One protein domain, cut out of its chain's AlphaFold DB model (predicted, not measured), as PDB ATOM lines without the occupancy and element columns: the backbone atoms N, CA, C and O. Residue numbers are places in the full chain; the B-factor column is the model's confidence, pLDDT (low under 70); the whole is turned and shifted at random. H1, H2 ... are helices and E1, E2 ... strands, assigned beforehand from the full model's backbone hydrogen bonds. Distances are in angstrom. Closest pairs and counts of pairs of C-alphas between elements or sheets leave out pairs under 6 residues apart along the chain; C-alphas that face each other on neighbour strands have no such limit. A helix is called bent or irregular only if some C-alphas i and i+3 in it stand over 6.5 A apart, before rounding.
ATOM      1  N   PRO A  16     -13.118  17.655 121.598       92.31
ATOM      2  CA  PRO A  16     -12.412  18.800 121.007       92.31
ATOM      3  C   PRO A  16     -12.733  20.166 121.647       92.31
ATOM      4  O   PRO A  16     -12.261  21.190 121.165       92.31
ATOM      5  N   CYS A  17     -13.542  20.221 122.706       94.25
ATOM      6  CA  CYS A  17     -13.876  21.472 123.382       94.25
ATOM      7  C   CYS A  17     -12.699  21.988 124.234       94.25
ATOM      8  O   CYS A  17     -12.230  21.328 125.160       94.25
ATOM      9  N   THR A  18     -12.277  23.227 123.980       93.06
ATOM     10  CA  THR A  18     -11.210  23.916 124.727       93.06
ATOM     11  C   THR A  18     -11.706  25.100 125.548       93.06
ATOM     12  O   THR A  18     -10.893  25.787 126.148       93.06
ATOM     13  N   ALA A  19     -13.020  25.319 125.668       92.50
ATOM     14  CA  ALA A  19     -13.570  26.539 126.269       92.50
ATOM     15  C   ALA A  19     -13.024  26.868 127.674       92.50
ATOM     16  O   ALA A  19     -12.785  28.027 127.977       92.50
ATOM     17  N   CYS A  20     -12.783  25.877 128.535       90.19
ATOM     18  CA  CYS A  20     -12.188  26.155 129.849       90.19
ATOM     19  C   CYS A  20     -10.727  26.638 129.713       90.19
ATOM     20  O   CYS A  20     -10.305  27.563 130.392       90.19
ATOM     21  N   CYS A  21      -9.975  26.056 128.774       90.25
ATOM     22  CA  CYS A  21      -8.596  26.433 128.463       90.25
ATOM     23  C   CYS A  21      -8.488  27.728 127.645       90.25
ATOM     24  O   CYS A  21      -7.440  28.363 127.670       90.25
ATOM     25  N   ASP A  22      -9.540  28.139 126.937       88.50
ATOM     26  CA  ASP A  22      -9.552  29.349 126.104       88.50
ATOM     27  C   ASP A  22      -9.770  30.637 126.918       88.50
ATOM     28  O   ASP A  22     -10.014  31.695 126.344       88.50
ATOM     29  N   GLY A  23      -9.665  30.554 128.249       84.69
ATOM     30  CA  GLY A  23      -9.743  31.711 129.131       84.69
ATOM     31  C   GLY A  23     -11.175  32.161 129.361       84.69
ATOM     32  O   GLY A  23     -11.481  33.324 129.170       84.69
ATOM     33  N   TRP A  24     -12.076  31.252 129.737       85.00
ATOM     34  CA  TRP A  24     -13.450  31.598 130.150       85.00
ATOM     35  C   TRP A  24     -13.746  31.224 131.614       85.00
ATOM     36  O   TRP A  24     -14.842  31.465 132.116       85.00
ATOM     37  N   VAL A  25     -12.748  30.659 132.297       84.50
ATOM     38  CA  VAL A  25     -12.699  30.350 133.734       84.50
ATOM     39  C   VAL A  25     -11.361  30.835 134.295       84.50
ATOM     40  O   VAL A  25     -10.395  30.919 133.537       84.50
ATOM     41  N   SER A  26     -11.315  31.141 135.594       84.94
ATOM     42  CA  SER A  26     -10.080  31.511 136.296       84.94
ATOM     43  C   SER A  26      -9.327  30.281 136.794       84.94
ATOM     44  O   SER A  26      -9.881  29.483 137.551       84.94
ATOM     45  N   MET A  27      -8.082  30.110 136.355       87.81
ATOM     46  CA  MET A  27      -7.205  28.989 136.708       87.81
ATOM     47  C   MET A  27      -5.740  29.437 136.630       87.81
ATOM     48  O   MET A  27      -5.402  30.248 135.774       87.81
ATOM     49  N   ASN A  28      -4.850  28.850 137.431       89.94
ATOM     50  CA  ASN A  28      -3.405  28.958 137.210       89.94
ATOM     51  C   ASN A  28      -2.883  27.634 136.640       89.94
ATOM     52  O   ASN A  28      -3.078  26.583 137.242       89.94
ATOM     53  N   ILE A  29      -2.258  27.662 135.462       90.88
ATOM     54  CA  ILE A  29      -1.737  26.464 134.789       90.88
ATOM     55  C   ILE A  29      -0.237  26.647 134.596       90.88
ATOM     56  O   ILE A  29       0.187  27.433 133.751       90.88
ATOM     57  N   ASN A  30       0.570  25.914 135.371       89.31
ATOM     58  CA  ASN A  30       2.036  26.005 135.349       89.31
ATOM     59  C   ASN A  30       2.560  27.448 135.525       89.31
ATOM     60  O   ASN A  30       3.507  27.852 134.853       89.31
ATOM     61  N   GLY A  31       1.933  28.240 136.399       89.06
ATOM     62  CA  GLY A  31       2.308  29.636 136.639       89.06
ATOM     63  C   GLY A  31       1.711  30.643 135.651       89.06
ATOM     64  O   GLY A  31       1.941  31.836 135.819       89.06
ATOM     65  N   ALA A  32       0.943  30.203 134.650       90.25
ATOM     66  CA  ALA A  32       0.211  31.090 133.749       90.25
ATOM     67  C   ALA A  32      -1.240  31.276 134.213       90.25
ATOM     68  O   ALA A  32      -1.984  30.296 134.326       90.25
ATOM     69  N   ASP A  33      -1.650  32.528 134.413       89.50
ATOM     70  CA  ASP A  33      -3.028  32.873 134.761       89.50
ATOM     71  C   ASP A  33      -3.933  32.816 133.526       89.50
ATOM     72  O   ASP A  33      -3.744  33.520 132.527       89.50
ATOM     73  N   VAL A  34      -4.936  31.952 133.612       88.19
ATOM     74  CA  VAL A  34      -5.991  31.753 132.622       88.19
ATOM     75  C   VAL A  34      -7.255  32.385 133.170       88.19
ATOM     76  O   VAL A  34      -7.653  32.059 134.279       88.19
ATOM     77  N   PHE A  35      -7.869  33.292 132.417       84.81
ATOM     78  CA  PHE A  35      -9.078  34.031 132.803       84.81
ATOM     79  C   PHE A  35      -9.721  34.656 131.549       84.81
ATOM     80  O   PHE A  35      -9.098  34.620 130.488       84.81
ATOM     81  N   PRO A  36     -10.939  35.233 131.619       78.81
ATOM     82  CA  PRO A  36     -11.550  36.005 130.528       78.81
ATOM     83  C   PRO A  36     -10.578  36.914 129.761       78.81
ATOM     84  O   PRO A  36     -10.167  37.959 130.255       78.81
ATOM     85  N   GLY A  37     -10.231  36.522 128.529       77.50
ATOM     86  CA  GLY A  37      -9.302  37.256 127.652       77.50
ATOM     87  C   GLY A  37      -7.829  36.819 127.723       77.50
ATOM     88  O   GLY A  37      -7.039  37.253 126.890       77.50
ATOM     89  N   SER A  38      -7.479  35.922 128.646       86.88
ATOM     90  CA  SER A  38      -6.163  35.288 128.792       86.88
ATOM     91  C   SER A  38      -6.296  33.764 128.636       86.88
ATOM     92  O   SER A  38      -6.589  33.062 129.610       86.88
ATOM     93  N   PRO A  39      -6.159  33.216 127.414       91.31
ATOM     94  CA  PRO A  39      -6.204  31.776 127.194       91.31
ATOM     95  C   PRO A  39      -4.941  31.088 127.724       91.31
ATOM     96  O   PRO A  39      -3.850  31.655 127.738       91.31
ATOM     97  N   CYS A  40      -5.068  29.809 128.071       93.50
ATOM     98  CA  CYS A  40      -3.934  28.955 128.396       93.50
ATOM     99  C   CYS A  40      -2.920  28.934 127.233       93.50
ATOM    100  O   CYS A  40      -3.316  28.655 126.096       93.50
ATOM    101  N   PRO A  41      -1.606  29.105 127.487       93.06
ATOM    102  CA  PRO A  41      -0.580  29.094 126.432       93.06
ATOM    103  C   PRO A  41      -0.490  27.750 125.682       93.06
ATOM    104  O   PRO A  41      -0.024  27.669 124.535       93.06
ATOM    105  N   HIS A  42      -0.965  26.678 126.320       93.50
ATOM    106  CA  HIS A  42      -1.020  25.341 125.745       93.50
ATOM    107  C   HIS A  42      -2.299  25.062 124.943       93.50
ATOM    108  O   HIS A  42      -2.361  24.016 124.291       93.50
ATOM    109  N   SER A  43      -3.302  25.951 124.959       92.06
ATOM    110  CA  SER A  43      -4.471  25.813 124.081       92.06
ATOM    111  C   SER A  43      -4.059  26.033 122.622       92.06
ATOM    112  O   SER A  43      -3.280  26.931 122.294       92.06
ATOM    113  N   ALA A  44      -4.575  25.188 121.733       89.06
ATOM    114  CA  ALA A  44      -4.504  25.354 120.284       89.06
ATOM    115  C   ALA A  44      -5.898  25.615 119.672       89.06
ATOM    116  O   ALA A  44      -6.090  25.455 118.470       89.06
ATOM    117  N   GLY A  45      -6.888  25.981 120.499       84.62
ATOM    118  CA  GLY A  45      -8.260  26.321 120.094       84.62
ATOM    119  C   GLY A  45      -9.176  25.131 119.776       84.62
ATOM    120  O   GLY A  45     -10.390  25.292 119.708       84.62
ATOM    121  N   ASN A  46      -8.623  23.933 119.575       87.19
ATOM    122  CA  ASN A  46      -9.380  22.676 119.455       87.19
ATOM    123  C   ASN A  46      -8.670  21.470 120.099       87.19
ATOM    124  O   ASN A  46      -9.137  20.334 120.016       87.19
ATOM    125  N   SER A  47      -7.502  21.708 120.692       90.50
ATOM    126  CA  SER A  47      -6.624  20.698 121.271       90.50
ATOM    127  C   SER A  47      -5.708  21.333 122.319       90.50
ATOM    128  O   SER A  47      -5.602  22.559 122.422       90.50
ATOM    129  N   CYS A  48      -5.055  20.491 123.120       92.12
ATOM    130  CA  CYS A  48      -4.061  20.901 124.108       92.12
ATOM    131  C   CYS A  48      -2.682  20.388 123.684       92.12
ATOM    132  O   CYS A  48      -2.505  19.184 123.496       92.12
ATOM    133  N   LYS A  49      -1.699  21.290 123.589       93.69
ATOM    134  CA  LYS A  49      -0.322  20.967 123.168       93.69
ATOM    135  C   LYS A  49       0.399  20.012 124.124       93.69
ATOM    136  O   LYS A  49       1.329  19.340 123.705       93.69
ATOM    137  N   ILE A  50      -0.037  19.952 125.384       93.06
ATOM    138  CA  ILE A  50       0.564  19.127 126.442       93.06
ATOM    139  C   ILE A  50      -0.436  18.119 127.021       93.06
ATOM    140  O   ILE A  50      -0.349  17.782 128.191       93.06
ATOM    141  N   TYR A  51      -1.431  17.655 126.252       89.75
ATOM    142  CA  TYR A  51      -2.562  16.882 126.802       89.75
ATOM    143  C   TYR A  51      -2.142  15.673 127.665       89.75
ATOM    144  O   TYR A  51      -2.758  15.419 128.703       89.75
ATOM    145  N   ALA A  52      -1.098  14.948 127.258       91.69
ATOM    146  CA  ALA A  52      -0.562  13.802 127.999       91.69
ATOM    147  C   ALA A  52       0.241  14.196 129.255       91.69
ATOM    148  O   ALA A  52       0.365  13.399 130.176       91.69
ATOM    149  N   GLU A  53       0.746  15.428 129.302       94.00
ATOM    150  CA  GLU A  53       1.634  15.976 130.338       94.00
ATOM    151  C   GLU A  53       0.935  17.064 131.170       94.00
ATOM    152  O   GLU A  53       1.574  17.876 131.838       94.00
ATOM    153  N   ARG A  54      -0.401  17.124 131.101       92.94
ATOM    154  CA  ARG A  54      -1.194  18.130 131.813       92.94
ATOM    155  C   ARG A  54      -0.928  18.045 133.318       92.94
ATOM    156  O   ARG A  54      -0.919  16.936 133.859       92.94
ATOM    157  N   PRO A  55      -0.771  19.188 134.008       92.62
ATOM    158  CA  PRO A  55      -0.588  19.180 135.450       92.62
ATOM    159  C   PRO A  55      -1.820  18.585 136.136       92.62
ATOM    160  O   PRO A  55      -2.950  18.744 135.666       92.62
ATOM    161  N   VAL A  56      -1.595  17.900 137.260       92.56
ATOM    162  CA  VAL A  56      -2.677  17.285 138.045       92.56
ATOM    163  C   VAL A  56      -3.694  18.347 138.455       92.56
ATOM    164  O   VAL A  56      -4.889  18.211 138.189       92.56
ATOM    165  N   ASP A  57      -3.195  19.447 139.011       91.12
ATOM    166  CA  ASP A  57      -3.991  20.616 139.341       91.12
ATOM    167  C   ASP A  57      -3.622  21.794 138.424       91.12
ATOM    168  O   ASP A  57      -2.435  22.053 138.223       91.12
ATOM    169  N   PRO A  58      -4.595  22.502 137.828       89.19
ATOM    170  CA  PRO A  58      -6.022  22.192 137.801       89.19
ATOM    171  C   PRO A  58      -6.426  21.299 136.618       89.19
ATOM    172  O   PRO A  58      -7.563  20.852 136.559       89.19
ATOM    173  N   CYS A  59      -5.543  21.015 135.653       90.38
ATOM    174  CA  CYS A  59      -5.957  20.451 134.362       90.38
ATOM    175  C   CYS A  59      -6.568  19.040 134.406       90.38
ATOM    176  O   CYS A  59      -7.385  18.734 133.535       90.38
ATOM    177  N   ILE A  60      -6.162  18.176 135.344       89.81
ATOM    178  CA  ILE A  60      -6.741  16.828 135.503       89.81
ATOM    179  C   ILE A  60      -7.896  16.852 136.513       89.81
ATOM    180  O   ILE A  60      -8.916  16.196 136.302       89.81
ATOM    181  N   ASN A  61      -7.751  17.621 137.591       91.56
ATOM    182  CA  ASN A  61      -8.730  17.668 138.677       91.56
ATOM    183  C   ASN A  61      -9.984  18.482 138.331       91.56
ATOM    184  O   ASN A  61     -11.086  18.146 138.772       91.56
ATOM    185  N   PHE A  62      -9.843  19.531 137.522       91.38
ATOM    186  CA  PHE A  62     -10.963  20.367 137.120       91.38
ATOM    187  C   PHE A  62     -11.838  19.660 136.084       91.38
ATOM    188  O   PHE A  62     -11.407  19.336 134.977       91.38
ATOM    189  N   ASN A  63     -13.115  19.506 136.424       92.06
ATOM    190  CA  ASN A  63     -14.130  18.945 135.547       92.06
ATOM    191  C   ASN A  63     -15.329  19.892 135.493       92.06
ATOM    192  O   ASN A  63     -16.029  20.071 136.487       92.06
TER     193      ASN A  63
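This is residues 16 to 63 of the 170 residues of an uncharacterized protein of Thiotrichales bacterium (UniProt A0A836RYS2). Little regular structure: a small two-strand hairpin, E1 and E2, has short helix H1 near E2 and H2 near E1, while the long unnamed stretch 35 to 55 loops round from E2 to H2. The 48 printed residues hold H1, E1, E2 and H2 in that order; the class is mixed, with 16 residues in named elements. The whole is compact, radius of gyration of the C-alphas 9.4 A, spanning 25 by 20 by 18 A.

E1, residues 27 to 29, and E2, residues 32 to 34, form an antiparallel hairpin at 147 degrees; N 34 and O 27 are 2.8 A apart, within hydrogen-bond range. The closest C-alphas of E2 and H1, residues 20 to 24, are Val 34 and Gly 23, 5.1 A apart. Those of E1 and H2, residues 56 to 60, are Ile 29 and Pro 58, 6.8 A apart. H1 and H2 are apart. In H2 the O i to N i+4 pair is within hydrogen-bond range; in H1 0 of 1 is, and 0 of 2 O i to N i+3 pairs.

E1 and E2 each measure 6.3 A. H1, 5.6 A, begins at C-alpha 20 (-12.188, 26.155, 129.849) and is irregular: C-alphas 21 and 24 are 7.3 A apart. H2, 4.8 A, ends at C-alpha 60 (-6.741, 16.828, 135.503).

The farthest C-alphas, Gly 37 and Ala 52, are 25.0 A apart. The printed part has no cut; the link E2 to H2 is long. No printed residue is under pLDDT 70.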